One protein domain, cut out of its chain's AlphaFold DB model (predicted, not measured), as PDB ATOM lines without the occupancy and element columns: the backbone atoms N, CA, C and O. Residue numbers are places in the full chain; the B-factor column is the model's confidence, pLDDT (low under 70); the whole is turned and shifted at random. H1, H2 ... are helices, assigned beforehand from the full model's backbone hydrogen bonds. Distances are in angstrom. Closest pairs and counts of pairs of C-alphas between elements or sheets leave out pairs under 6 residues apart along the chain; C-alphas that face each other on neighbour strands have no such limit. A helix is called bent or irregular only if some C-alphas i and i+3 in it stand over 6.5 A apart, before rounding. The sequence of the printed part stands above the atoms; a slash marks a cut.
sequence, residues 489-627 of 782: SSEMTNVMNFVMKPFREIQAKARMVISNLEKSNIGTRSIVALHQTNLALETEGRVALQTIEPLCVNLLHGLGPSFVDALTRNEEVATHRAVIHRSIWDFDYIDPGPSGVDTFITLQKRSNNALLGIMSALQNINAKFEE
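What this domain is: This is residues 489 to 627 of the 782 residues of an uncharacterized protein of Bionectria ochroleuca (UniProt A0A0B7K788). A long rod is made by an up-and-down bundle of H1b, H2, H4 and H5, each running against the one before; H1a and short H3 pack together at one end. The 139 printed residues have five named helices, H1 to H5, and no named strand: all helix. The whole is only just compact, close to loose: radius of gyration of the C-alphas 16.9 A, spans 57 by 25 by 18 A.

Where its parts are: H1, residues 489 to 520, begins at C-alpha 489 (-18.740, 57.458, 22.285). Assigned as one helix by its hydrogen bonds, it is bent, with C-alphas 499 and 502 6.9 A apart; its arms are H1a, 489 to 499, and H1b, 502 to 520. H2, residues 525 to 559, is 50.7 A long. H3 is residues 561 to 568, H4 571 to 586. H5, residues 595 to 627, 48.7 A long, ends at C-alpha 627 (0.646, 40.657, 12.232).

How they stand to each other: H1b and H2, a hairpin, touch, closest at the C-alphas of Gln 507 and Glu 538, 4.8 A. H2 touches H5, closest at C-alphas 530 and 597, 5.5 A. H4 and H5, a hairpin, touch, closest at C-alphas 576 and 610, 4.9 A. H2 and H4 are apart. Every O i to N i+4 pair is within hydrogen-bond range in H1a, H1b, H3 and H4; H2 has 29 of 31, H5 28 of 29.

The domain as a whole: The printed part has no cut and no long link. Residues under pLDDT 70 include 582 to 599.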
ATOM      1  N   SER A 489     -17.908  57.789  21.109       55.25
ATOM      2  CA  SER A 489     -18.740  57.458  22.285       55.25
ATOM      3  C   SER A 489     -19.474  56.101  22.197       55.25
ATOM      4  O   SER A 489     -19.587  55.400  23.201       55.25
ATOM      5  N   SER A 490     -19.954  55.665  21.022       59.00
ATOM      6  CA  SER A 490     -20.799  54.450  20.942       59.00
ATOM      7  C   SER A 490     -20.012  53.132  21.017       59.00
ATOM      8  O   SER A 490     -20.482  52.133  21.565       59.00
ATOM      9  N   GLU A 491     -18.783  53.129  20.505       59.16
ATOM     10  CA  GLU A 491     -17.946  51.932  20.389       59.16
ATOM     11  C   GLU A 491     -17.255  51.617  21.715       59.16
ATOM     12  O   GLU A 491     -17.219  50.457  22.137       59.16
ATOM     13  N   MET A 492     -16.831  52.657  22.441       61.81
ATOM     14  CA  MET A 492     -16.347  52.532  23.814       61.81
ATOM     15  C   MET A 492     -17.421  51.938  24.728       61.81
ATOM     16  O   MET A 492     -17.139  51.027  25.503       61.81
ATOM     17  N   THR A 493     -18.671  52.381  24.588       63.59
ATOM     18  CA  THR A 493     -19.804  51.856  25.362       63.59
ATOM     19  C   THR A 493     -20.045  50.367  25.095       63.59
ATOM     20  O   THR A 493     -20.331  49.608  26.024       63.59
ATOM     21  N   ASN A 494     -19.853  49.897  23.860       65.44
ATOM     22  CA  ASN A 494     -19.950  48.473  23.528       65.44
ATOM     23  C   ASN A 494     -18.826  47.648  24.171       65.44
ATOM     24  O   ASN A 494     -19.100  46.612  24.784       65.44
ATOM     25  N   VAL A 495     -17.579  48.122  24.100       67.81
ATOM     26  CA  VAL A 495     -16.415  47.461  24.719       67.81
ATOM     27  C   VAL A 495     -16.549  47.428  26.248       67.81
ATOM     28  O   VAL A 495     -16.371  46.376  26.873       67.81
ATOM     29  N   MET A 496     -16.960  48.547  26.848       66.69
ATOM     30  CA  MET A 496     -17.253  48.686  28.277       66.69
ATOM     31  C   MET A 496     -18.332  47.696  28.739       66.69
ATOM     32  O   MET A 496     -18.158  46.990  29.736       66.69
ATOM     33  N   ASN A 497     -19.429  47.580  27.989       66.69
ATOM     34  CA  ASN A 497     -20.517  46.655  28.307       66.69
ATOM     35  C   ASN A 497     -20.132  45.181  28.130       66.69
ATOM     36  O   ASN A 497     -20.648  44.317  28.847       66.69
ATOM     37  N   PHE A 498     -19.250  44.874  27.179       71.81
ATOM     38  CA  PHE A 498     -18.870  43.498  26.878       71.81
ATOM     39  C   PHE A 498     -17.847  42.949  27.879       71.81
ATOM     40  O   PHE A 498     -18.011  41.823  28.352       71.81
ATOM     41  N   VAL A 499     -16.840  43.749  28.245       78.06
ATOM     42  CA  VAL A 499     -15.694  43.295  29.052       78.06
ATOM     43  C   VAL A 499     -15.767  43.768  30.502       78.06
ATOM     44  O   VAL A 499     -15.493  42.992  31.413       78.06
ATOM     45  N   MET A 500     -16.148  45.024  30.744       77.75
ATOM     46  CA  MET A 500     -16.007  45.653  32.064       77.75
ATOM     47  C   MET A 500     -17.257  45.525  32.938       77.75
ATOM     48  O   MET A 500     -17.143  45.443  34.163       77.75
ATOM     49  N   LYS A 501     -18.449  45.439  32.334       78.31
ATOM     50  CA  LYS A 501     -19.728  45.290  33.050       78.31
ATOM     51  C   LYS A 501     -19.743  44.159  34.099       78.31
ATOM     52  O   LYS A 501     -20.141  44.443  35.226       78.31
ATOM     53  N   PRO A 502     -19.261  42.930  33.821       76.44
ATOM     54  CA  PRO A 502     -19.274  41.859  34.822       76.44
ATOM     55  C   PRO A 502     -18.424  42.186  36.063       76.44
ATOM     56  O   PRO A 502     -18.818  41.890  37.188       76.44
ATOM     57  N   PHE A 503     -17.281  42.855  35.890       81.69
ATOM     58  CA  PHE A 503     -16.426  43.263  37.011       81.69
ATOM     59  C   PHE A 503     -17.035  44.421  37.816       81.69
ATOM     60  O   PHE A 503     -16.938  44.426  39.046       81.69
ATOM     61  N   ARG A 504     -17.728  45.360  37.152       78.69
ATOM     62  CA  ARG A 504     -18.503  46.419  37.828       78.69
ATOM     63  C   ARG A 504     -19.638  45.836  38.670       78.69
ATOM     64  O   ARG A 504     -19.837  46.260  39.805       78.69
ATOM     65  N   GLU A 505     -20.341  44.833  38.152       73.94
ATOM     66  CA  GLU A 505     -21.407  44.136  38.883       73.94
ATOM     67  C   GLU A 505     -20.873  43.417  40.132       73.94
ATOM     68  O   GLU A 505     -21.475  43.524  41.201       73.94
ATOM     69  N   ILE A 506     -19.715  42.750  40.042       75.25
ATOM     70  CA  ILE A 506     -19.037  42.155  41.208       75.25
ATOM     71  C   ILE A 506     -18.717  43.223  42.258       75.25
ATOM     72  O   ILE A 506     -19.013  43.035  43.440       75.25
ATOM     73  N   GLN A 507     -18.141  44.353  41.833       77.31
ATOM     74  CA  GLN A 507     -17.773  45.445  42.732       77.31
ATOM     75  C   GLN A 507     -19.000  46.040  43.436       77.31
ATOM     76  O   GLN A 507     -18.978  46.245  44.651       77.31
ATOM     77  N   ALA A 508     -20.082  46.284  42.693       71.31
ATOM     78  CA  ALA A 508     -21.330  46.811  43.235       71.31
ATOM     79  C   ALA A 508     -21.943  45.857  44.275       71.31
ATOM     80  O   ALA A 508     -22.315  46.288  45.368       71.31
ATOM     81  N   LYS A 509     -21.968  44.550  43.982       71.69
ATOM     82  CA  LYS A 509     -22.467  43.532  44.918       71.69
ATOM     83  C   LYS A 509     -21.617  43.445  46.186       71.69
ATOM     84  O   LYS A 509     -22.171  43.429  47.283       71.69
ATOM     85  N   ALA A 510     -20.291  43.453  46.058       74.25
ATOM     86  CA  ALA A 510     -19.388  43.431  47.207       74.25
ATOM     87  C   ALA A 510     -19.591  44.657  48.119       74.25
ATOM     88  O   ALA A 510     -19.684  44.516  49.340       74.25
ATOM     89  N   ARG A 511     -19.754  45.856  47.537       74.06
ATOM     90  CA  ARG A 511     -20.043  47.101  48.279       74.06
ATOM     91  C   ARG A 511     -21.372  47.059  49.017       74.06
ATOM     92  O   ARG A 511     -21.440  47.478  50.170       74.06
ATOM     93  N   MET A 512     -22.412  46.541  48.368       71.31
ATOM     94  CA  MET A 512     -23.727  46.375  48.985       71.31
ATOM     95  C   MET A 512     -23.636  45.488  50.235       71.31
ATOM     96  O   MET A 512     -24.162  45.845  51.288       71.31
ATOM     97  N   VAL A 513     -22.913  44.368  50.148       68.44
ATOM     98  CA  VAL A 513     -22.724  43.447  51.276       68.44
ATOM     99  C   VAL A 513     -21.920  44.100  52.401       68.44
ATOM    100  O   VAL A 513     -22.336  44.013  53.553       68.44
ATOM    101  N   ILE A 514     -20.826  44.804  52.090       70.25
ATOM    102  CA  ILE A 514     -20.038  45.563  53.081       70.25
ATOM    103  C   ILE A 514     -20.934  46.559  53.827       70.25
ATOM    104  O   ILE A 514     -21.013  46.508  55.052       70.25
ATOM    105  N   SER A 515     -21.693  47.382  53.092       69.12
ATOM    106  CA  SER A 515     -22.591  48.383  53.682       69.12
ATOM    107  C   SER A 515     -23.668  47.751  54.571       69.12
ATOM    108  O   SER A 515     -23.991  48.276  55.638       69.12
ATOM    109  N   ASN A 516     -24.218  46.603  54.165       67.06
ATOM    110  CA  ASN A 516     -25.209  45.875  54.956       67.06
ATOM    111  C   ASN A 516     -24.608  45.300  56.250       67.06
ATOM    112  O   ASN A 516     -25.261  45.336  57.295       67.06
ATOM    113  N   LEU A 517     -23.365  44.809  56.209       66.56
ATOM    114  CA  LEU A 517     -22.671  44.286  57.389       66.56
ATOM    115  C   LEU A 517     -22.310  45.403  58.375       66.56
ATOM    116  O   LEU A 517     -22.562  45.242  59.570       66.56
ATOM    117  N   GLU A 518     -21.822  46.548  57.892       68.06
ATOM    118  CA  GLU A 518     -21.518  47.728  58.718       68.06
ATOM    119  C   GLU A 518     -22.761  48.259  59.452       68.06
ATOM    120  O   GLU A 518     -22.692  48.609  60.630       68.06
ATOM    121  N   LYS A 519     -23.934  48.236  58.803       65.00
ATOM    122  CA  LYS A 519     -25.215  48.663  59.400       65.00
ATOM    123  C   LYS A 519     -25.776  47.684  60.440       65.00
ATOM    124  O   LYS A 519     -26.626  48.070  61.240       65.00
ATOM    125  N   SER A 520     -25.346  46.419  60.424       59.50
ATOM    126  CA  SER A 520     -25.969  45.346  61.212       59.50
ATOM    127  C   SER A 520     -25.547  45.296  62.687       59.50
ATOM    128  O   SER A 520     -26.254  44.692  63.484       59.50
ATOM    129  N   ASN A 521     -24.444  45.948  63.082       51.81
ATOM    130  CA  ASN A 521     -23.948  46.047  64.468       51.81
ATOM    131  C   ASN A 521     -23.797  44.702  65.235       51.81
ATOM    132  O   ASN A 521     -23.765  44.677  66.466       51.81
ATOM    133  N   ILE A 522     -23.697  43.566  64.528       55.00
ATOM    134  CA  ILE A 522     -23.565  42.225  65.122       55.00
ATOM    135  C   ILE A 522     -22.106  41.755  65.009       55.00
ATOM    136  O   ILE A 522     -21.616  41.409  63.938       55.00
ATOM    137  N   GLY A 523     -21.399  41.700  66.140       52.88
ATOM    138  CA  GLY A 523     -19.977  41.334  66.219       52.88
ATOM    139  C   GLY A 523     -19.694  39.828  66.271       52.88
ATOM    140  O   GLY A 523     -19.038  39.366  67.202       52.88
ATOM    141  N   THR A 524     -20.178  39.031  65.311       60.72
ATOM    142  CA  THR A 524     -19.792  37.603  65.235       60.72
ATOM    143  C   THR A 524     -18.566  37.390  64.340       60.72
ATOM    144  O   THR A 524     -18.367  38.083  63.346       60.72
ATOM    145  N   ARG A 525     -17.737  36.380  64.651       58.94
ATOM    146  CA  ARG A 525     -16.520  36.032  63.881       58.94
ATOM    147  C   ARG A 525     -16.804  35.722  62.400       58.94
ATOM    148  O   ARG A 525     -15.957  35.986  61.554       58.94
ATOM    149  N   SER A 526     -17.997  35.203  62.095       58.22
ATOM    150  CA  SER A 526     -18.461  34.937  60.725       58.22
ATOM    151  C   SER A 526     -18.708  36.227  59.938       58.22
ATOM    152  O   SER A 526     -18.337  36.305  58.772       58.22
ATOM    153  N   ILE A 527     -19.263  37.261  60.579       64.88
ATOM    154  CA  ILE A 527     -19.519  38.572  59.964       64.88
ATOM    155  C   ILE A 527     -18.207  39.292  59.642       64.88
ATOM    156  O   ILE A 527     -18.071  39.860  58.563       64.88
ATOM    157  N   VAL A 528     -17.207  39.200  60.527       69.00
ATOM    158  CA  VAL A 528     -15.871  39.775  60.282       69.00
ATOM    159  C   VAL A 528     -15.190  39.108  59.084       69.00
ATOM    160  O   VAL A 528     -14.657  39.803  58.221       69.00
ATOM    161  N   ALA A 529     -15.239  37.775  58.995       68.25
ATOM    162  CA  ALA A 529     -14.699  37.047  57.847       68.25
ATOM    163  C   ALA A 529     -15.438  37.419  56.550       68.25
ATOM    164  O   ALA A 529     -14.801  37.719  55.543       68.25
ATOM    165  N   LEU A 530     -16.772  37.487  56.582       70.94
ATOM    166  CA  LEU A 530     -17.594  37.875  55.434       70.94
ATOM    167  C   LEU A 530     -17.274  39.296  54.948       70.94
ATOM    168  O   LEU A 530     -17.098  39.514  53.748       70.94
ATOM    169  N   HIS A 531     -17.126  40.237  55.882       75.94
ATOM    170  CA  HIS A 531     -16.748  41.620  55.612       75.94
ATOM    171  C   HIS A 531     -15.359  41.711  54.965       75.94
ATOM    172  O   HIS A 531     -15.197  42.354  53.932       75.94
ATOM    173  N   GLN A 532     -14.356  41.019  55.519       78.88
ATOM    174  CA  GLN A 532     -13.000  40.987  54.957       78.88
ATOM    175  C   GLN A 532     -12.961  40.377  53.552       78.88
ATOM    176  O   GLN A 532     -12.276  40.898  52.673       78.88
ATOM    177  N   THR A 533     -13.719  39.303  53.322       77.62
ATOM    178  CA  THR A 533     -13.765  38.629  52.016       77.62
ATOM    179  C   THR A 533     -14.407  39.525  50.952       77.62
ATOM    180  O   THR A 533     -13.926  39.592  49.824       77.62
ATOM    181  N   ASN A 534     -15.454  40.273  51.314       77.50
ATOM    182  CA  ASN A 534     -16.091  41.228  50.406       77.50
ATOM    183  C   ASN A 534     -15.227  42.463  50.152       77.50
ATOM    184  O   ASN A 534     -15.201  42.955  49.028       77.50
ATOM    185  N   LEU A 535     -14.481  42.937  51.153       80.69
ATOM    186  CA  LEU A 535     -13.509  44.012  50.957       80.69
ATOM    187  C   LEU A 535     -12.427  43.588  49.956       80.69
ATOM    188  O   LEU A 535     -12.125  44.336  49.031       80.69
ATOM    189  N   ALA A 536     -11.906  42.363  50.085       79.44
ATOM    190  CA  ALA A 536     -10.953  41.805  49.130       79.44
ATOM    191  C   ALA A 536     -11.546  41.732  47.710       79.44
ATOM    192  O   ALA A 536     -10.921  42.200  46.759       79.44
ATOM    193  N   LEU A 537     -12.779  41.238  47.569       79.94
ATOM    194  CA  LEU A 537     -13.477  41.148  46.286       79.94
ATOM    195  C   LEU A 537     -13.745  42.524  45.645       79.94
ATOM    196  O   LEU A 537     -13.595  42.682  44.435       79.94
ATOM    197  N   GLU A 538     -14.111  43.530  46.440       82.31
ATOM    198  CA  GLU A 538     -14.310  44.902  45.965       82.31
ATOM    199  C   GLU A 538     -12.992  45.519  45.485       82.31
ATOM    200  O   GLU A 538     -12.950  46.116  44.404       82.31
ATOM    201  N   THR A 539     -11.911  45.339  46.252       80.38
ATOM    202  CA  THR A 539     -10.584  45.828  45.859       80.38
ATOM    203  C   THR A 539     -10.093  45.149  44.588       80.38
ATOM    204  O   THR A 539      -9.560  45.816  43.707       80.38
ATOM    205  N   GLU A 540     -10.335  43.849  44.443       79.31
ATOM    206  CA  GLU A 540      -9.963  43.083  43.261       79.31
ATOM    207  C   GLU A 540     -10.760  43.507  42.026       79.31
ATOM    208  O   GLU A 540     -10.165  43.757  40.981       79.31
ATOM    209  N   GLY A 541     -12.082  43.675  42.145       78.81
ATOM    210  CA  GLY A 541     -12.913  44.196  41.056       78.81
ATOM    211  C   GLY A 541     -12.452  45.582  40.596       78.81
ATOM    212  O   GLY A 541     -12.391  45.857  39.398       78.81
ATOM    213  N   ARG A 542     -12.034  46.438  41.536       79.25
ATOM    214  CA  ARG A 542     -11.448  47.748  41.228       79.25
ATOM    215  C   ARG A 542     -10.116  47.632  40.483       79.25
ATOM    216  O   ARG A 542      -9.925  48.327  39.489       79.25
ATOM    217  N   VAL A 543      -9.214  46.763  40.942       78.44
ATOM    218  CA  VAL A 543      -7.912  46.514  40.292       78.44
ATOM    219  C   VAL A 543      -8.107  45.929  38.890       78.44
ATOM    220  O   VAL A 543      -7.427  46.349  37.955       78.44
ATOM    221  N   ALA A 544      -9.075  45.026  38.716       80.19
ATOM    222  CA  ALA A 544      -9.437  44.455  37.422       80.19
ATOM    223  C   ALA A 544      -9.847  45.547  36.424       80.19
ATOM    224  O   ALA A 544      -9.332  45.592  35.308       80.19
ATOM    225  N   LEU A 545     -10.714  46.473  36.851       80.25
ATOM    226  CA  LEU A 545     -11.147  47.609  36.034       80.25
ATOM    227  C   LEU A 545      -9.980  48.546  35.701       80.25
ATOM    228  O   LEU A 545      -9.781  48.855  34.531       80.25
ATOM    229  N   GLN A 546      -9.152  48.905  36.688       79.69
ATOM    230  CA  GLN A 546      -7.957  49.739  36.478       79.69
ATOM    231  C   GLN A 546      -6.933  49.111  35.520       79.69
ATOM    232  O   GLN A 546      -6.145  49.830  34.912       79.69
ATOM    233  N   THR A 547      -6.933  47.784  35.388       80.56
ATOM    234  CA  THR A 547      -6.000  47.057  34.519       80.56
ATOM    235  C   THR A 547      -6.550  46.882  33.103       80.56
ATOM    236  O   THR A 547      -5.823  47.078  32.131       80.56
ATOM    237  N   ILE A 548      -7.828  46.514  32.967       83.12
ATOM    238  CA  ILE A 548      -8.463  46.255  31.666       83.12
ATOM    239  C   ILE A 548      -8.767  47.557  30.921       83.12
ATOM    240  O   ILE A 548      -8.600  47.612  29.703       83.12
ATOM    241  N   GLU A 549      -9.214  48.600  31.624       80.88
ATOM    242  CA  GLU A 549      -9.696  49.837  31.004       80.88
ATOM    243  C   GLU A 549      -8.646  50.501  30.096       80.88
ATOM    244  O   GLU A 549      -8.953  50.716  28.922       80.88
ATOM    245  N   PRO A 550      -7.389  50.728  30.534       79.81
ATOM    246  CA  PRO A 550      -6.378  51.332  29.670       79.81
ATOM    247  C   PRO A 550      -6.053  50.473  28.442       79.81
ATOM    248  O   PRO A 550      -5.775  51.006  27.371       79.81
ATOM    249  N   LEU A 551      -6.103  49.142  28.572       79.94
ATOM    250  CA  LEU A 551      -5.854  48.229  27.455       79.94
ATOM    251  C   LEU A 551      -6.963  48.329  26.407       79.94
ATOM    252  O   LEU A 551      -6.669  48.497  25.227       79.94
ATOM    253  N   CYS A 552      -8.226  48.280  26.830       81.69
ATOM    254  CA  CYS A 552      -9.375  48.432  25.940       81.69
ATOM    255  C   CYS A 552      -9.386  49.796  25.238       81.69
ATOM    256  O   CYS A 552      -9.647  49.855  24.041       81.69
ATOM    257  N   VAL A 553      -9.058  50.872  25.961       77.69
ATOM    258  CA  VAL A 553      -8.961  52.227  25.399       77.69
ATOM    259  C   VAL A 553      -7.865  52.302  24.336       77.69
ATOM    260  O   VAL A 553      -8.115  52.792  23.237       77.69
ATOM    261  N   ASN A 554      -6.674  51.771  24.625       75.00
ATOM    262  CA  ASN A 554      -5.560  51.770  23.676       75.00
ATOM    263  C   ASN A 554      -5.869  50.944  22.419       75.00
ATOM    264  O   ASN A 554      -5.552  51.372  21.311       75.00
ATOM    265  N   LEU A 555      -6.505  49.779  22.576       77.75
ATOM    266  CA  LEU A 555      -6.892  48.926  21.450       77.75
ATOM    267  C   LEU A 555      -7.981  49.572  20.599       77.75
ATOM    268  O   LEU A 555      -7.889  49.539  19.376       77.75
ATOM    269  N   LEU A 556      -8.971  50.209  21.226       77.75
ATOM    270  CA  LEU A 556     -10.011  50.923  20.498       77.75
ATOM    271  C   LEU A 556      -9.439  52.130  19.745       77.75
ATOM    272  O   LEU A 556      -9.766  52.318  18.582       77.75
ATOM    273  N   HIS A 557      -8.529  52.895  20.352       73.69
ATOM    274  CA  HIS A 557      -7.865  54.009  19.670       73.69
ATOM    275  C   HIS A 557      -6.967  53.537  18.509       73.69
ATOM    276  O   HIS A 557      -6.825  54.233  17.508       73.69
ATOM    277  N   GLY A 558      -6.329  52.369  18.638       68.56
ATOM    278  CA  GLY A 558      -5.437  51.830  17.609       68.56
ATOM    279  C   GLY A 558      -6.156  51.157  16.438       68.56
ATOM    280  O   GLY A 558      -5.715  51.277  15.297       68.56
ATOM    281  N   LEU A 559      -7.241  50.432  16.716       73.00
ATOM    282  CA  LEU A 559      -7.901  49.530  15.765       73.00
ATOM    283  C   LEU A 559      -9.320  49.986  15.388       73.00
ATOM    284  O   LEU A 559      -9.839  49.589  14.345       73.00
ATOM    285  N   GLY A 560      -9.958  50.820  16.209       74.81
ATOM    286  CA  GLY A 560     -11.304  51.329  15.966       74.81
ATOM    287  C   GLY A 560     -12.361  50.211  15.880       74.81
ATOM    288  O   GLY A 560     -12.314  49.248  16.655       74.81
ATOM    289  N   PRO A 561     -13.309  50.281  14.926       73.69
ATOM    290  CA  PRO A 561     -14.422  49.332  14.821       73.69
ATOM    291  C   PRO A 561     -14.012  47.865  14.608       73.69
ATOM    292  O   PRO A 561     -14.751  46.955  14.991       73.69
ATOM    293  N   SER A 562     -12.837  47.605  14.017       74.75
ATOM    294  CA  SER A 562     -12.356  46.235  13.777       74.75
ATOM    295  C   SER A 562     -12.033  45.502  15.081       74.75
ATOM    296  O   SER A 562     -12.247  44.291  15.176       74.75
ATOM    297  N   PHE A 563     -11.607  46.230  16.118       81.56
ATOM    298  CA  PHE A 563     -11.418  45.673  17.453       81.56
ATOM    299  C   PHE A 563     -12.744  45.235  18.074       81.56
ATOM    300  O   PHE A 563     -12.807  44.155  18.658       81.56
ATOM    301  N   VAL A 564     -13.816  46.012  17.901       76.94
ATOM    302  CA  VAL A 564     -15.147  45.663  18.423       76.94
ATOM    303  C   VAL A 564     -15.674  44.378  17.767       76.94
ATOM    304  O   VAL A 564     -16.180  43.490  18.458       76.94
ATOM    305  N   ASP A 565     -15.506  44.222  16.451       77.38
ATOM    306  CA  ASP A 565     -15.901  42.998  15.734       77.38
ATOM    307  C   ASP A 565     -15.043  41.784  16.144       77.38
ATOM    308  O   ASP A 565     -15.569  40.705  16.419       77.38
ATOM    309  N   ALA A 566     -13.725  41.959  16.282       81.06
ATOM    310  CA  ALA A 566     -12.835  40.891  16.744       81.06
ATOM    311  C   ALA A 566     -13.136  40.458  18.189       81.06
ATOM    312  O   ALA A 566     -13.129  39.267  18.498       81.06
ATOM    313  N   LEU A 567     -13.437  41.417  19.066       81.25
ATOM    314  CA  LEU A 567     -13.781  41.180  20.464       81.25
ATOM    315  C   LEU A 567     -15.110  40.428  20.604       81.25
ATOM    316  O   LEU A 567     -15.204  39.485  21.386       81.25
ATOM    317  N   THR A 568     -16.130  40.815  19.833       77.06
ATOM    318  CA  THR A 568     -17.461  40.182  19.882       77.06
ATOM    319  C   THR A 568     -17.467  38.750  19.344       77.06
ATOM    320  O   THR A 568     -18.269  37.936  19.801       77.06
ATOM    321  N   ARG A 569     -16.553  38.412  18.427       78.81
ATOM    322  CA  ARG A 569     -16.385  37.054  17.876       78.81
ATOM    323  C   ARG A 569     -15.420  36.171  18.674       78.81
ATOM    324  O   ARG A 569     -15.234  35.009  18.319       78.81
ATOM    325  N   ASN A 570     -14.788  36.691  19.726       85.38
ATOM    326  CA  ASN A 570     -13.801  35.944  20.497       85.38
ATOM    327  C   ASN A 570     -14.474  34.977  21.497       85.38
ATOM    328  O   ASN A 570     -15.056  35.391  22.504       85.38
ATOM    329  N   GLU A 571     -14.368  33.670  21.229       82.38
ATOM    330  CA  GLU A 571     -14.968  32.611  22.056       82.38
ATOM    331  C   GLU A 571     -14.362  32.515  23.469       82.38
ATOM    332  O   GLU A 571     -15.066  32.172  24.422       82.38
ATOM    333  N   GLU A 572     -13.080  32.853  23.635       82.94
ATOM    334  CA  GLU A 572     -12.378  32.822  24.926       82.94
ATOM    335  C   GLU A 572     -12.921  33.914  25.860       82.94
ATOM    336  O   GLU A 572     -13.329  33.632  26.993       82.94
ATOM    337  N   VAL A 573     -13.056  35.146  25.350       81.12
ATOM    338  CA  VAL A 573     -13.684  36.265  26.076       81.12
ATOM    339  C   VAL A 573     -15.139  35.937  26.413       81.12
ATOM    340  O   VAL A 573     -15.567  36.135  27.553       81.12
ATOM    341  N   ALA A 574     -15.898  35.384  25.460       78.06
ATOM    342  CA  ALA A 574     -17.287  34.985  25.685       78.06
ATOM    343  C   ALA A 574     -17.416  33.909  26.779       78.06
ATOM    344  O   ALA A 574     -18.313  33.990  27.624       78.06
ATOM    345  N   THR A 575     -16.495  32.942  26.814       82.94
ATOM    346  CA  THR A 575     -16.464  31.865  27.813       82.94
ATOM    347  C   THR A 575     -16.170  32.408  29.210       82.94
ATOM    348  O   THR A 575     -16.929  32.144  30.146       82.94
ATOM    349  N   HIS A 576     -15.121  33.220  29.365       83.56
ATOM    350  CA  HIS A 576     -14.781  33.831  30.654       83.56
ATOM    351  C   HIS A 576     -15.881  34.771  31.156       83.56
ATOM    352  O   HIS A 576     -16.251  34.725  32.334       83.56
ATOM    353  N   ARG A 577     -16.492  35.545  30.252       80.31
ATOM    354  CA  ARG A 577     -17.667  36.370  30.548       80.31
ATOM    355  C   ARG A 577     -18.849  35.528  31.028       80.31
ATOM    356  O   ARG A 577     -19.480  35.892  32.017       80.31
ATOM    357  N   ALA A 578     -19.144  34.403  30.378       76.81
ATOM    358  CA  ALA A 578     -20.227  33.507  30.783       76.81
ATOM    359  C   ALA A 578     -19.971  32.870  32.161       76.81
ATOM    360  O   ALA A 578     -20.900  32.747  32.960       76.81
ATOM    361  N   VAL A 579     -18.719  32.510  32.471       76.88
ATOM    362  CA  VAL A 579     -18.321  31.986  33.788       76.88
ATOM    363  C   VAL A 579     -18.510  33.035  34.880       76.88
ATOM    364  O   VAL A 579     -19.081  32.714  35.927       76.88
ATOM    365  N   ILE A 580     -18.076  34.279  34.645       74.75
ATOM    366  CA  ILE A 580     -18.309  35.380  35.584       74.75
ATOM    367  C   ILE A 580     -19.811  35.619  35.738       74.75
ATOM    368  O   ILE A 580     -20.296  35.644  36.860       74.75
ATOM    369  N   HIS A 581     -20.560  35.727  34.641       71.19
ATOM    370  CA  HIS A 581     -21.995  36.004  34.675       71.19
ATOM    371  C   HIS A 581     -22.781  34.916  35.420       71.19
ATOM    372  O   HIS A 581     -23.605  35.229  36.275       71.19
ATOM    373  N   ARG A 582     -22.498  33.631  35.160       69.81
ATOM    374  CA  ARG A 582     -23.077  32.511  35.922       69.81
ATOM    375  C   ARG A 582     -22.700  32.604  37.395       69.81
ATOM    376  O   ARG A 582     -23.560  32.425  38.242       69.81
ATOM    377  N   SER A 583     -21.442  32.928  37.692       67.31
ATOM    378  CA  SER A 583     -21.002  33.088  39.075       67.31
ATOM    379  C   SER A 583     -21.770  34.230  39.741       67.31
ATOM    380  O   SER A 583     -22.426  33.971  40.731       67.31
ATOM    381  N   ILE A 584     -21.806  35.441  39.166       64.44
ATOM    382  CA  ILE A 584     -22.584  36.606  39.644       64.44
ATOM    383  C   ILE A 584     -24.060  36.261  39.881       64.44
ATOM    384  O   ILE A 584     -24.658  36.778  40.827       64.44
ATOM    385  N   TRP A 585     -24.639  35.404  39.039       56.94
ATOM    386  CA  TRP A 585     -26.011  34.914  39.169       56.94
ATOM    387  C   TRP A 585     -26.184  33.963  40.361       56.94
ATOM    388  O   TRP A 585     -27.140  34.107  41.122       56.94
ATOM    389  N   ASP A 586     -25.213  33.076  40.599       53.75
ATOM    390  CA  ASP A 586     -25.141  32.250  41.812       53.75
ATOM    391  C   ASP A 586     -25.023  33.123  43.095       53.75
ATOM    392  O   ASP A 586     -25.396  32.669  44.177       53.75
ATOM    393  N   PHE A 587     -24.576  34.392  42.988       54.72
ATOM    394  CA  PHE A 587     -24.438  35.358  44.102       54.72
ATOM    395  C   PHE A 587     -25.685  36.175  44.457       54.72
ATOM    396  O   PHE A 587     -25.664  36.847  45.483       54.72
ATOM    397  N   ASP A 588     -26.787  36.137  43.702       48.22
ATOM    398  CA  ASP A 588     -28.022  36.865  44.080       48.22
ATOM    399  C   ASP A 588     -28.783  36.242  45.282       48.22
ATOM    400  O   ASP A 588     -29.930  36.600  45.569       48.22
ATOM    401  N   TYR A 589     -28.143  35.310  46.003       43.56
ATOM    402  CA  TYR A 589     -28.734  34.446  47.029       43.56
ATOM    403  C   TYR A 589     -27.839  34.248  48.261       43.56
ATOM    404  O   TYR A 589     -27.577  33.116  48.669       43.56
ATOM    405  N   ILE A 590     -27.343  35.325  48.869       44.59
ATOM    406  CA  ILE A 590     -26.440  35.188  50.022       44.59
ATOM    407  C   ILE A 590     -27.224  35.052  51.325       44.59
ATOM    408  O   ILE A 590     -27.863  35.986  51.802       44.59
ATOM    409  N   ASP A 591     -27.107  33.861  51.905       42.81
ATOM    410  CA  ASP A 591     -27.354  33.568  53.311       42.81
ATOM    411  C   ASP A 591     -26.249  34.239  54.163       42.81
ATOM    412  O   ASP A 591     -25.066  33.994  53.911       42.81
ATOM    413  N   PRO A 592     -26.571  35.080  55.167       42.97
ATOM    414  CA  PRO A 592     -25.576  35.693  56.059       42.97
ATOM    415  C   PRO A 592     -24.843  34.688  56.977       42.97
ATOM    416  O   PRO A 592     -24.058  35.090  57.840       42.97
ATOM    417  N   GLY A 593     -25.092  33.384  56.821       47.16
ATOM    418  CA  GLY A 593     -24.395  32.302  57.510       47.16
ATOM    419  C   GLY A 593     -22.961  32.011  57.014       47.16
ATOM    420  O   GLY A 593     -22.492  32.558  56.015       47.16
ATOM    421  N   PRO A 594     -22.231  31.111  57.701       46.38
ATOM    422  CA  PRO A 594     -20.843  30.740  57.382       46.38
ATOM    423  C   PRO A 594     -20.651  30.094  55.995       46.38
ATOM    424  O   PRO A 594     -19.535  30.092  55.483       46.38
ATOM    425  N   SER A 595     -21.723  29.610  55.359       53.66
ATOM    426  CA  SER A 595     -21.751  29.146  53.963       53.66
ATOM    427  C   SER A 595     -21.487  30.268  52.947       53.66
ATOM    428  O   SER A 595     -20.964  29.996  51.866       53.66
ATOM    429  N   GLY A 596     -21.780  31.529  53.289       59.75
ATOM    430  CA  GLY A 596     -21.543  32.684  52.421       59.75
ATOM    431  C   GLY A 596     -20.057  32.937  52.151       59.75
ATOM    432  O   GLY A 596     -19.682  33.252  51.025       59.75
ATOM    433  N   VAL A 597     -19.175  32.720  53.132       63.47
ATOM    434  CA  VAL A 597     -17.729  32.996  52.997       63.47
ATOM    435  C   VAL A 597     -17.082  32.142  51.896       63.47
ATOM    436  O   VAL A 597     -16.375  32.677  51.042       63.47
ATOM    437  N   ASP A 598     -17.376  30.840  51.851       68.69
ATOM    438  CA  ASP A 598     -16.823  29.928  50.837       68.69
ATOM    439  C   ASP A 598     -17.307  30.268  49.421       68.69
ATOM    440  O   ASP A 598     -16.560  30.133  48.441       68.69
ATOM    441  N   THR A 599     -18.538  30.774  49.298       67.31
ATOM    442  CA  THR A 599     -19.049  31.251  48.010       67.31
ATOM    443  C   THR A 599     -18.284  32.484  47.534       67.31
ATOM    444  O   THR A 599     -17.837  32.497  46.389       67.31
ATOM    445  N   PHE A 600     -18.007  33.467  48.400       71.56
ATOM    446  CA  PHE A 600     -17.228  34.656  48.026       71.56
ATOM    447  C   PHE A 600     -15.796  34.321  47.612       71.56
ATOM    448  O   PHE A 600     -15.317  34.831  46.602       71.56
ATOM    449  N   ILE A 601     -15.137  33.408  48.328       75.12
ATOM    450  CA  ILE A 601     -13.802  32.915  47.953       75.12
ATOM    451  C   ILE A 601     -13.847  32.247  46.570       75.12
ATOM    452  O   ILE A 601     -12.924  32.384  45.764       75.12
ATOM    453  N   THR A 602     -14.930  31.531  46.266       79.88
ATOM    454  CA  THR A 602     -15.124  30.893  44.959       79.88
ATOM    455  C   THR A 602     -15.380  31.922  43.852       79.88
ATOM    456  O   THR A 602     -14.786  31.790  42.779       79.88
ATOM    457  N   LEU A 603     -16.188  32.967  44.099       79.69
ATOM    458  CA  LEU A 603     -16.361  34.088  43.160       79.69
ATOM    459  C   LEU A 603     -15.032  34.743  42.853       79.69
ATOM    460  O   LEU A 603     -14.701  34.940  41.692       79.69
ATOM    461  N   GLN A 604     -14.282  35.052  43.905       80.62
ATOM    462  CA  GLN A 604     -13.016  35.749  43.822       80.62
ATOM    463  C   GLN A 604     -12.026  34.971  42.947       80.62
ATOM    464  O   GLN A 604     -11.426  35.504  42.019       80.62
ATOM    465  N   LYS A 605     -11.914  33.655  43.158       83.25
ATOM    466  CA  LYS A 605     -11.067  32.794  42.319       83.25
ATOM    467  C   LYS A 605     -11.514  32.775  40.855       83.25
ATOM    468  O   LYS A 605     -10.670  32.819  39.961       83.25
ATOM    469  N   ARG A 606     -12.824  32.696  40.598       82.81
ATOM    470  CA  ARG A 606     -13.373  32.677  39.231       82.81
ATOM    471  C   ARG A 606     -13.221  34.029  38.529       82.81
ATOM    472  O   ARG A 606     -12.891  34.044  37.347       82.81
ATOM    473  N   SER A 607     -13.405  35.128  39.258       83.00
ATOM    474  CA  SER A 607     -13.199  36.507  38.803       83.00
ATOM    475  C   SER A 607     -11.747  36.735  38.382       83.00
ATOM    476  O   SER A 607     -11.502  37.110  37.239       83.00
ATOM    477  N   ASN A 608     -10.782  36.389  39.242       84.12
ATOM    478  CA  ASN A 608      -9.352  36.466  38.924       84.12
ATOM    479  C   ASN A 608      -8.959  35.644  37.690       84.12
ATOM    480  O   ASN A 608      -8.225  36.120  36.828       84.12
ATOM    481  N   ASN A 609      -9.439  34.401  37.592       85.62
ATOM    482  CA  ASN A 609      -9.135  33.546  36.444       85.62
ATOM    483  C   ASN A 609      -9.669  34.167  35.142       85.62
ATOM    484  O   ASN A 609      -8.953  34.252  34.148       85.62
ATOM    485  N   ALA A 610     -10.901  34.672  35.175       85.19
ATOM    486  CA  ALA A 610     -11.502  35.323  34.026       85.19
ATOM    487  C   ALA A 610     -10.828  36.655  33.656       85.19
ATOM    488  O   ALA A 610     -10.695  36.931  32.469       85.19
ATOM    489  N   LEU A 611     -10.340  37.439  34.625       84.75
ATOM    490  CA  LEU A 611      -9.506  38.620  34.367       84.75
ATOM    491  C   LEU A 611      -8.246  38.244  33.573       84.75
ATOM    492  O   LEU A 611      -7.986  38.831  32.525       84.75
ATOM    493  N   LEU A 612      -7.497  37.239  34.035       85.56
ATOM    494  CA  LEU A 612      -6.274  36.787  33.363       85.56
ATOM    495  C   LEU A 612      -6.552  36.261  31.948       85.56
ATOM    496  O   LEU A 612      -5.832  36.611  31.014       85.56
ATOM    497  N   GLY A 613      -7.613  35.467  31.781       85.00
ATOM    498  CA  GLY A 613      -8.028  34.949  30.475       85.00
ATOM    499  C   GLY A 613      -8.443  36.056  29.504       85.00
ATOM    500  O   GLY A 613      -7.990  36.088  28.364       85.00
ATOM    501  N   ILE A 614      -9.229  37.031  29.970       86.75
ATOM    502  CA  ILE A 614      -9.628  38.193  29.164       86.75
ATOM    503  C   ILE A 614      -8.407  39.027  28.760       86.75
ATOM    504  O   ILE A 614      -8.304  39.423  27.602       86.75
ATOM    505  N   MET A 615      -7.462  39.274  29.670       84.88
ATOM    506  CA  MET A 615      -6.234  40.010  29.344       84.88
ATOM    507  C   MET A 615      -5.397  39.291  28.281       84.88
ATOM    508  O   MET A 615      -4.943  39.930  27.333       84.88
ATOM    509  N   SER A 616      -5.238  37.972  28.408       85.81
ATOM    510  CA  SER A 616      -4.558  37.134  27.412       85.81
ATOM    511  C   SER A 616      -5.250  37.218  26.046       85.81
ATOM    512  O   SER A 616      -4.607  37.481  25.031       85.81
ATOM    513  N   ALA A 617      -6.579  37.098  26.013       85.81
ATOM    514  CA  ALA A 617      -7.350  37.195  24.779       85.81
ATOM    515  C   ALA A 617      -7.222  38.575  24.108       85.81
ATOM    516  O   ALA A 617      -7.046  38.651  22.893       85.81
ATOM    517  N   LEU A 618      -7.250  39.667  24.881       85.81
ATOM    518  CA  LEU A 618      -7.044  41.027  24.366       85.81
ATOM    519  C   LEU A 618      -5.637  41.214  23.779       85.81
ATOM    520  O   LEU A 618      -5.485  41.822  22.719       85.81
ATOM    521  N   GLN A 619      -4.612  40.654  24.425       84.75
ATOM    522  CA  GLN A 619      -3.242  40.667  23.907       84.75
ATOM    523  C   GLN A 619      -3.110  39.856  22.612       84.75
ATOM    524  O   GLN A 619      -2.449  40.312  21.680       84.75
ATOM    525  N   ASN A 620      -3.778  38.704  22.516       84.44
ATOM    526  CA  ASN A 620      -3.801  37.880  21.305       84.44
ATOM    527  C   ASN A 620      -4.509  38.585  20.141       84.44
ATOM    528  O   ASN A 620      -4.023  38.538  19.012       84.44
ATOM    529  N   ILE A 621      -5.628  39.268  20.411       83.50
ATOM    530  CA  ILE A 621      -6.313  40.101  19.413       83.50
ATOM    531  C   ILE A 621      -5.346  41.166  18.890       83.50
ATOM    532  O   ILE A 621      -5.171  41.284  17.681       83.50
ATOM    533  N   ASN A 622      -4.669  41.887  19.787       83.38
ATOM    534  CA  ASN A 622      -3.700  42.907  19.397       83.38
ATOM    535  C   ASN A 622      -2.555  42.342  18.543       83.38
ATOM    536  O   ASN A 622      -2.223  42.898  17.502       83.38
ATOM    537  N   ALA A 623      -1.975  41.212  18.961       80.00
ATOM    538  CA  ALA A 623      -0.888  40.559  18.237       80.00
ATOM    539  C   ALA A 623      -1.303  40.164  16.813       80.00
ATOM    540  O   ALA A 623      -0.540  40.378  15.874       80.00
ATOM    541  N   LYS A 624      -2.530  39.656  16.646       81.50
ATOM    542  CA  LYS A 624      -3.068  39.287  15.335       81.50
ATOM    543  C   LYS A 624      -3.225  40.498  14.410       81.50
ATOM    544  O   LYS A 624      -2.879  40.415  13.238       81.50
ATOM    545  N   PHE A 625      -3.710  41.627  14.924       79.44
ATOM    546  CA  PHE A 625      -3.827  42.847  14.123       79.44
ATOM    547  C   PHE A 625      -2.466  43.443  13.749       79.44
ATOM    548  O   PHE A 625      -2.299  43.920  12.628       79.44
ATOM    549  N   GLU A 626      -1.486  43.401  14.654       76.81
ATOM    550  CA  GLU A 626      -0.114  43.813  14.335       76.81
ATOM    551  C   GLU A 626       0.518  42.902  13.267       76.81
ATOM    552  O   GLU A 626       1.213  43.397  12.383       76.81
ATOM    553  N   GLU A 627       0.225  41.598  13.281       79.56
ATOM    554  CA  GLU A 627       0.646  40.657  12.232       79.56
ATOM    555  C   GLU A 627      -0.025  40.962  10.881       79.56
ATOM    556  O   GLU A 627       0.665  41.100   9.873       79.56
TER     557      GLU A 627